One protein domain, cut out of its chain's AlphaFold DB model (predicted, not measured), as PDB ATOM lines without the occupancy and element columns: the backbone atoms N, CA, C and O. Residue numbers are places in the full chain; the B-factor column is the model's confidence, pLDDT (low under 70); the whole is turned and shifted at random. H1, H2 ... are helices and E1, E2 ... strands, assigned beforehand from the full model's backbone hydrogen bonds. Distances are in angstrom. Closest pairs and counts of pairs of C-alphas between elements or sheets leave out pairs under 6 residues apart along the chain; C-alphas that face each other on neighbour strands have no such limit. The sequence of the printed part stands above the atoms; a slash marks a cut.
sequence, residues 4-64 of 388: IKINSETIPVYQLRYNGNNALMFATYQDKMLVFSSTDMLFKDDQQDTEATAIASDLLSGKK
ATOM      1  N   ILE A   4     -23.076 -29.350 -54.202       85.75
ATOM      2  CA  ILE A   4     -22.732 -30.774 -54.182       85.75
ATOM      3  C   ILE A   4     -23.757 -31.566 -54.985       85.75
ATOM      4  O   ILE A   4     -24.944 -31.242 -54.962       85.75
ATOM      5  N   LYS A   5     -23.320 -32.601 -55.703       84.88
ATOM      6  CA  LYS A   5     -24.248 -33.522 -56.368       84.88
ATOM      7  C   LYS A   5     -24.543 -34.700 -55.449       84.88
ATOM      8  O   LYS A   5     -23.623 -35.374 -54.998       84.88
ATOM      9  N   ILE A   6     -25.822 -34.948 -55.193       77.75
ATOM     10  CA  ILE A   6     -26.308 -36.095 -54.423       77.75
ATOM     11  C   ILE A   6     -27.313 -36.827 -55.304       77.75
ATOM     12  O   ILE A   6     -28.331 -36.258 -55.692       77.75
ATOM     13  N   ASN A   7     -27.024 -38.085 -55.644       76.06
ATOM     14  CA  ASN A   7     -27.780 -38.848 -56.643       76.06
ATOM     15  C   ASN A   7     -27.890 -38.064 -57.970       76.06
ATOM     16  O   ASN A   7     -26.875 -37.733 -58.581       76.06
ATOM     17  N   SER A   8     -29.109 -37.750 -58.412       80.44
ATOM     18  CA  SER A   8     -29.397 -36.931 -59.595       80.44
ATOM     19  C   SER A   8     -29.659 -35.451 -59.277       80.44
ATOM     20  O   SER A   8     -29.977 -34.684 -60.184       80.44
ATOM     21  N   GLU A   9     -29.550 -35.033 -58.014       87.06
ATOM     22  CA  GLU A   9     -29.883 -33.682 -57.559       87.06
ATOM     23  C   GLU A   9     -28.633 -32.849 -57.259       87.06
ATOM     24  O   GLU A   9     -27.607 -33.345 -56.798       87.06
ATOM     25  N   THR A  10     -28.721 -31.546 -57.532       90.12
ATOM     26  CA  THR A  10     -27.670 -30.574 -57.207       90.12
ATOM     27  C   THR A  10     -28.108 -29.778 -55.986       90.12
ATOM     28  O   THR A  10     -29.054 -28.996 -56.058       90.12
ATOM     29  N   ILE A  11     -27.423 -29.991 -54.867       89.88
ATOM     30  CA  ILE A  11     -27.742 -29.395 -53.573       89.88
ATOM     31  C   ILE A  11     -26.864 -28.157 -53.361       89.88
ATOM     32  O   ILE A  11     -25.632 -28.258 -53.430       89.88
ATOM     33  N   PRO A  12     -27.454 -26.975 -53.115       91.12
ATOM     34  CA  PRO A  12     -26.682 -25.776 -52.831       91.12
ATOM     35  C   PRO A  12     -25.972 -25.884 -51.477       91.12
ATOM     36  O   PRO A  12     -26.530 -26.387 -50.501       91.12
ATOM     37  N   VAL A  13     -24.748 -25.363 -51.415       90.12
ATOM     38  CA  VAL A  13     -24.032 -25.130 -50.158       90.12
ATOM     39  C   VAL A  13     -24.210 -23.666 -49.772       90.12
ATOM     40  O   VAL A  13     -23.818 -22.762 -50.512       90.12
ATOM     41  N   TYR A  14     -24.791 -23.433 -48.602       91.12
ATOM     42  CA  TYR A  14     -24.959 -22.105 -48.026       91.12
ATOM     43  C   TYR A  14     -23.816 -21.792 -47.068       91.12
ATOM     44  O   TYR A  14     -23.264 -22.688 -46.434       91.12
ATOM     45  N   GLN A  15     -23.483 -20.510 -46.937       91.06
ATOM     46  CA  GLN A  15     -22.450 -20.025 -46.029       91.06
ATOM     47  C   GLN A  15     -23.030 -18.941 -45.116       91.06
ATOM     48  O   GLN A  15     -23.494 -17.902 -45.585       91.06
ATOM     49  N   LEU A  16     -22.955 -19.167 -43.808       90.38
ATOM     50  CA  LEU A  16     -23.233 -18.194 -42.760       90.38
ATOM     51  C   LEU A  16     -21.912 -17.619 -42.251       90.38
ATOM     52  O   LEU A  16     -21.122 -18.320 -41.621       90.38
ATOM     53  N   ARG A  17     -21.667 -16.333 -42.502       89.00
ATOM     54  CA  ARG A  17     -20.504 -15.618 -41.956       89.00
ATOM     55  C   ARG A  17     -20.849 -15.027 -40.593       89.00
ATOM     56  O   ARG A  17     -21.888 -14.388 -40.453       89.00
ATOM     57  N   TYR A  18     -19.976 -15.214 -39.609       87.00
ATOM     58  CA  TYR A  18     -20.134 -14.679 -38.255       87.00
ATOM     59  C   TYR A  18     -18.773 -14.268 -37.683       87.00
ATOM     60  O   TYR A  18     -17.740 -14.783 -38.098       87.00
ATOM     61  N   ASN A  19     -18.750 -13.318 -36.742       80.81
ATOM     62  CA  ASN A  19     -17.526 -12.852 -36.067       80.81
ATOM     63  C   ASN A  19     -16.333 -12.595 -37.020       80.81
ATOM     64  O   ASN A  19     -15.229 -13.095 -36.810       80.81
ATOM     65  N   GLY A  20     -16.557 -11.821 -38.088       82.88
ATOM     66  CA  GLY A  20     -15.519 -11.446 -39.053       82.88
ATOM     67  C   GLY A  20     -15.210 -12.546 -40.073       82.88
ATOM     68  O   GLY A  20     -15.939 -12.701 -41.057       82.88
ATOM     69  N   ASN A  21     -14.108 -13.270 -39.860       82.06
ATOM     70  CA  ASN A  21     -13.580 -14.267 -40.803       82.06
ATOM     71  C   ASN A  21     -14.099 -15.690 -40.562       82.06
ATOM     72  O   ASN A  21     -13.746 -16.587 -41.323       82.06
ATOM     73  N   ASN A  22     -14.946 -15.911 -39.554       84.31
ATOM     74  CA  ASN A  22     -15.514 -17.234 -39.333       84.31
ATOM     75  C   ASN A  22     -16.711 -17.463 -40.254       84.31
ATOM     76  O   ASN A  22     -17.549 -16.584 -40.489       84.31
ATOM     77  N   ALA A  23     -16.794 -18.676 -40.777       88.25
ATOM     78  CA  ALA A  23     -17.902 -19.125 -41.591       88.25
ATOM     79  C   ALA A  23     -18.364 -20.499 -41.110       88.25
ATOM     80  O   ALA A  23     -17.567 -21.323 -40.673       88.25
ATOM     81  N   LEU A  24     -19.670 -20.719 -41.171       90.75
ATOM     82  CA  LEU A  24     -20.294 -22.028 -41.070       90.75
ATOM     83  C   LEU A  24     -20.978 -22.296 -42.397       90.75
ATOM     84  O   LEU A  24     -21.733 -21.459 -42.888       90.75
ATOM     85  N   MET A  25     -20.716 -23.452 -42.974       91.50
ATOM     86  CA  MET A  25     -21.376 -23.897 -44.184       91.50
ATOM     87  C   MET A  25     -22.445 -24.914 -43.823       91.50
ATOM     88  O   MET A  25     -22.288 -25.686 -42.874       91.50
ATOM     89  N   PHE A  26     -23.530 -24.921 -44.586       93.31
ATOM     90  CA  PHE A  26     -24.559 -25.933 -44.444       93.31
ATOM     91  C   PHE A  26     -25.157 -26.333 -45.788       93.31
ATOM     92  O   PHE A  26     -25.324 -25.516 -46.693       93.31
ATOM     93  N   ALA A  27     -25.481 -27.615 -45.900       92.31
ATOM     94  CA  ALA A  27     -26.218 -28.192 -47.013       92.31
ATOM     95  C   ALA A  27     -27.413 -28.959 -46.449       92.31
ATOM     96  O   ALA A  27     -27.303 -29.610 -45.407       92.31
ATOM     97  N   THR A  28     -28.555 -28.872 -47.122       90.81
ATOM     98  CA  THR A  28     -29.798 -29.515 -46.685       90.81
ATOM     99  C   THR A  28     -30.325 -30.425 -47.779       90.81
ATOM    100  O   THR A  28     -30.431 -30.001 -48.927       90.81
ATOM    101  N   TYR A  29     -30.697 -31.648 -47.417       91.25
ATOM    102  CA  TYR A  29     -31.347 -32.601 -48.309       91.25
ATOM    103  C   TYR A  29     -32.488 -33.268 -47.546       91.25
ATOM    104  O   TYR A  29     -32.259 -33.866 -46.494       91.25
ATOM    105  N   GLN A  30     -33.711 -33.141 -48.066       88.12
ATOM    106  CA  GLN A  30     -34.930 -33.602 -47.395       88.12
ATOM    107  C   GLN A  30     -35.038 -33.035 -45.964       88.12
ATOM    108  O   GLN A  30     -35.058 -31.822 -45.777       88.12
ATOM    109  N   ASP A  31     -35.095 -33.904 -44.957       88.62
ATOM    110  CA  ASP A  31     -35.209 -33.588 -43.535       88.62
ATOM    111  C   ASP A  31     -33.848 -33.477 -42.815       88.62
ATOM    112  O   ASP A  31     -33.803 -33.387 -41.588       88.62
ATOM    113  N   LYS A  32     -32.727 -33.491 -43.554       89.69
ATOM    114  CA  LYS A  32     -31.368 -33.559 -42.992       89.69
ATOM    115  C   LYS A  32     -30.547 -32.327 -43.339       89.69
ATOM    116  O   LYS A  32     -30.638 -31.778 -44.436       89.69
ATOM    117  N   MET A  33     -29.696 -31.931 -42.396       92.12
ATOM    118  CA  MET A  33     -28.758 -30.822 -42.533       92.12
ATOM    119  C   MET A  33     -27.347 -31.295 -42.188       92.12
ATOM    120  O   MET A  33     -27.122 -31.884 -41.133       92.12
ATOM    121  N   LEU A  34     -26.400 -31.005 -43.073       91.12
ATOM    122  CA  LEU A  34     -24.971 -31.159 -42.834       91.12
ATOM    123  C   LEU A  34     -24.382 -29.783 -42.524       91.12
ATOM    124  O   LEU A  34     -24.619 -28.852 -43.289       91.12
ATOM    125  N   VAL A  35     -23.612 -29.665 -41.440       92.00
ATOM    126  CA  VAL A  35     -22.936 -28.428 -41.015       92.00
ATOM    127  C   VAL A  35     -21.431 -28.669 -40.950       92.00
ATOM    128  O   VAL A  35     -20.997 -29.690 -40.418       92.00
ATOM    129  N   PHE A  36     -20.639 -27.751 -41.496       90.56
ATOM    130  CA  PHE A  36     -19.186 -27.898 -41.619       90.56
ATOM    131  C   PHE A  36     -18.480 -26.533 -41.652       90.56
ATOM    132  O   PHE A  36     -19.122 -25.498 -41.832       90.56
ATOM    133  N   SER A  37     -17.169 -26.509 -41.401       88.31
ATOM    134  CA  SER A  37     -16.422 -25.274 -41.100       88.31
ATOM    135  C   SER A  37     -15.657 -24.666 -42.278       88.31
ATOM    136  O   SER A  37     -15.254 -23.510 -42.190       88.31
ATOM    137  N   SER A  38     -15.426 -25.414 -43.362       86.50
ATOM    138  CA  SER A  38     -14.803 -24.889 -44.587       86.50
ATOM    139  C   SER A  38     -15.365 -25.560 -45.837       86.50
ATOM    140  O   SER A  38     -15.657 -26.753 -45.820       86.50
ATOM    141  N   THR A  39     -15.440 -24.831 -46.951       85.12
ATOM    142  CA  THR A  39     -15.681 -25.427 -48.273       85.12
ATOM    143  C   THR A  39     -14.606 -26.446 -48.637       85.12
ATOM    144  O   THR A  39     -14.925 -27.437 -49.281       85.12
ATOM    145  N   ASP A  40     -13.382 -26.301 -48.127       86.69
ATOM    146  CA  ASP A  40     -12.282 -27.249 -48.372       86.69
ATOM    147  C   ASP A  40     -12.564 -28.650 -47.801       86.69
ATOM    148  O   ASP A  40     -11.900 -29.623 -48.139       86.69
ATOM    149  N   MET A  41     -13.577 -28.777 -46.933       86.94
ATOM    150  CA  MET A  41     -14.049 -30.076 -46.454       86.94
ATOM    151  C   MET A  41     -14.861 -30.847 -47.497       86.94
ATOM    152  O   MET A  41     -15.157 -32.005 -47.245       86.94
ATOM    153  N   LEU A  42     -15.275 -30.221 -48.604       85.62
ATOM    154  CA  LEU A  42     -16.052 -30.832 -49.695       85.62
ATOM    155  C   LEU A  42     -15.416 -30.624 -51.072       85.62
ATOM    156  O   LEU A  42     -15.758 -31.327 -52.022       85.62
ATOM    157  N   PHE A  43     -14.528 -29.644 -51.189       84.44
ATOM    158  CA  PHE A  43     -13.906 -29.243 -52.437       84.44
ATOM    159  C   PHE A  43     -12.388 -29.272 -52.281       84.44
ATOM    160  O   PHE A  43     -11.851 -28.879 -51.249       84.44
ATOM    161  N   LYS A  44     -11.702 -29.728 -53.323       83.94
ATOM    162  CA  LYS A  44     -10.265 -29.556 -53.495       83.94
ATOM    163  C   LYS A  44     -10.090 -28.585 -54.656       83.94
ATOM    164  O   LYS A  44     -10.420 -28.921 -55.795       83.94
ATOM    165  N   ASP A  45      -9.651 -27.371 -54.339       82.25
ATOM    166  CA  ASP A  45      -9.721 -26.222 -55.246       82.25
ATOM    167  C   ASP A  45     -11.176 -25.986 -55.720       82.25
ATOM    168  O   ASP A  45     -12.099 -25.961 -54.906       82.25
ATOM    169  N   ASP A  46     -11.404 -25.856 -57.028       78.81
ATOM    170  CA  ASP A  46     -12.738 -25.665 -57.617       78.81
ATOM    171  C   ASP A  46     -13.478 -26.984 -57.921       78.81
ATOM    172  O   ASP A  46     -14.577 -26.975 -58.484       78.81
ATOM    173  N   GLN A  47     -12.886 -28.136 -57.592       82.44
ATOM    174  CA  GLN A  47     -13.461 -29.454 -57.863       82.44
ATOM    175  C   GLN A  47     -14.014 -30.086 -56.589       82.44
ATOM    176  O   GLN A  47     -13.454 -29.940 -55.508       82.44
ATOM    177  N   GLN A  48     -15.118 -30.824 -56.713       84.31
ATOM    178  CA  GLN A  48     -15.625 -31.637 -55.608       84.31
ATOM    179  C   GLN A  48     -14.600 -32.714 -55.257       84.31
ATOM    180  O   GLN A  48     -14.201 -33.502 -56.117       84.31
ATOM    181  N   ASP A  49     -14.209 -32.776 -53.987       88.88
ATOM    182  CA  ASP A  49     -13.439 -33.905 -53.498       88.88
ATOM    183  C   ASP A  49     -14.349 -35.138 -53.472       88.88
ATOM    184  O   ASP A  49     -15.465 -35.107 -52.943       88.88
ATOM    185  N   THR A  50     -13.901 -36.218 -54.107       85.81
ATOM    186  CA  THR A  50     -14.748 -37.393 -54.345       85.81
ATOM    187  C   THR A  50     -15.083 -38.116 -53.042       85.81
ATOM    188  O   THR A  50     -16.225 -38.537 -52.847       85.81
ATOM    189  N   GLU A  51     -14.118 -38.236 -52.129       86.44
ATOM    190  CA  GLU A  51     -14.309 -38.943 -50.864       86.44
ATOM    191  C   GLU A  51     -15.201 -38.133 -49.919       86.44
ATOM    192  O   GLU A  51     -16.186 -38.650 -49.381       86.44
ATOM    193  N   ALA A  52     -14.915 -36.841 -49.783       85.94
ATOM    194  CA  ALA A  52     -15.704 -35.926 -48.980       85.94
ATOM    195  C   ALA A  52     -17.142 -35.784 -49.487       85.94
ATOM    196  O   ALA A  52     -18.088 -35.808 -48.696       85.94
ATOM    197  N   THR A  53     -17.334 -35.695 -50.805       84.69
ATOM    198  CA  THR A  53     -18.673 -35.619 -51.405       84.69
ATOM    199  C   THR A  53     -19.442 -36.920 -51.197       84.69
ATOM    200  O   THR A  53     -20.639 -36.877 -50.913       84.69
ATOM    201  N   ALA A  54     -18.775 -38.080 -51.238       86.38
ATOM    202  CA  ALA A  54     -19.401 -39.349 -50.881       86.38
ATOM    203  C   ALA A  54     -19.827 -39.384 -49.400       86.38
ATOM    204  O   ALA A  54     -20.926 -39.841 -49.095       86.38
ATOM    205  N   ILE A  55     -19.006 -38.860 -48.479       87.44
ATOM    206  CA  ILE A  55     -19.368 -38.724 -47.055       87.44
ATOM    207  C   ILE A  55     -20.585 -37.813 -46.893       87.44
ATOM    208  O   ILE A  55     -21.554 -38.191 -46.239       87.44
ATOM    209  N   ALA A  56     -20.561 -36.631 -47.508       87.44
ATOM    210  CA  ALA A  56     -21.662 -35.680 -47.436       87.44
ATOM    211  C   ALA A  56     -22.958 -36.265 -48.009       87.44
ATOM    212  O   ALA A  56     -24.009 -36.153 -47.381       87.44
ATOM    213  N   SER A  57     -22.867 -36.936 -49.160       87.44
ATOM    214  CA  SER A  57     -23.976 -37.632 -49.812       87.44
ATOM    215  C   SER A  57     -24.569 -38.717 -48.917       87.44
ATOM    216  O   SER A  57     -25.784 -38.761 -48.728       87.44
ATOM    217  N   ASP A  58     -23.729 -39.548 -48.297       88.00
ATOM    218  CA  ASP A  58     -24.167 -40.585 -47.364       88.00
ATOM    219  C   ASP A  58     -24.908 -39.983 -46.161       88.00
ATOM    220  O   ASP A  58     -26.012 -40.426 -45.839       88.00
ATOM    221  N   LEU A  59     -24.339 -38.951 -45.526       88.50
ATOM    222  CA  LEU A  59     -24.931 -38.294 -44.357       88.50
ATOM    223  C   LEU A  59     -26.267 -37.625 -44.690       88.50
ATOM    224  O   LEU A  59     -27.254 -37.812 -43.974       88.50
ATOM    225  N   LEU A  60     -26.315 -36.887 -45.797       88.88
ATOM    226  CA  LEU A  60     -27.514 -36.199 -46.265       88.88
ATOM    227  C   LEU A  60     -28.587 -37.179 -46.750       88.88
ATOM    228  O   LEU A  60     -29.769 -36.938 -46.530       88.88
ATOM    229  N   SER A  61     -28.200 -38.336 -47.290       87.50
ATOM    230  CA  SER A  61     -29.124 -39.430 -47.631       87.50
ATOM    231  C   SER A  61     -29.581 -40.240 -46.410       87.50
ATOM    232  O   SER A  61     -30.397 -41.149 -46.541       87.50
ATOM    233  N   GLY A  62     -29.079 -39.934 -45.209       83.69
ATOM    234  CA  GLY A  62     -29.455 -40.623 -43.975       83.69
ATOM    235  C   GLY A  62     -28.706 -41.917 -43.696       83.69
ATOM    236  O   GLY A  62     -29.067 -42.624 -42.751       83.69
ATOM    237  N   LYS A  63     -27.661 -42.241 -44.467       83.94
ATOM    238  CA  LYS A  63     -26.819 -43.396 -44.163       83.94
ATOM    239  C   LYS A  63     -26.116 -43.174 -42.827       83.94
ATOM    240  O   LYS A  63     -25.484 -42.149 -42.569       83.94
ATOM    241  N   LYS A  64     -26.192 -44.191 -41.976       77.88
ATOM    242  CA  LYS A  64     -25.645 -44.228 -40.614       77.88
ATOM    243  C   LYS A  64     -24.134 -44.514 -40.634       77.88
ATOM    244  O   LYS A  64     -23.656 -45.454 -40.001       77.88
TER     245      LYS A  64
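Overview. This is residues 4 to 64 of the 388 residues of the protein "DUF2138 domain-containing protein" of Shigella sonnei (UniProt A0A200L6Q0). Picture a four-stranded sheet curled like part of a barrel, with one helix, H1, packed across one face near E1 and the turn between E3 and E4. The long hairpin of E2 and E3 makes the long axis, and a long loop, residues 37 to 49, leads from E4 to H1. The printed part has 61 residues, with E1, E2, E3, E4 and then H1 along the chain; the sheet runs E1 E2 E3 E4, antiparallel throughout. The class is mixed, and the whole is compact, with a radius of gyration of the C-alphas of 11.6 A and spans of 34 by 26 by 20 A.

Arrangement. Look first at the strongly twisted sheet, a meander, each strand the antiparallel neighbour of the one before: E1, residues 4 to 6, E2, 9 to 18, E3, 22 to 29, and E4, 32 to 36. The pairing is staggered: E2 pairs with E1 over residues 9 to 11, where N 4 and O 11 are 2.9 A apart, and with E3 over 13 to 18, where N 16 and O 24 are 2.8 A apart. Between E3 and E4, find N 25 and O 36 at 2.8 A. H1, residues 50 to 60, is on the sheet at a height of 8.1 A; its closest C-alphas to E1 are Ser 57 and Ile 6, 5.4 A. On the local plane it runs across E3 at 61 degrees, only just across. Every O i to N i+4 pair in H1 is within hydrogen-bond range.

Along the chain. Find C-alpha 4 at (-22.732, -30.774, -54.182), where E1 begins its 6.4 A. E2 covers 28.8 A, E3 23.8 A and E4 13.5 A. H1 runs 15.2 A to C-alpha 60 at (-27.514, -36.199, -46.265).

Size, cuts and confidence. The C-alphas farthest apart, those of Ser 8 and Asn 19, are 35.7 A apart. The link from E4 to H1 is long; the printed part has no cut, and no printed residue is under 70 in pLDDT.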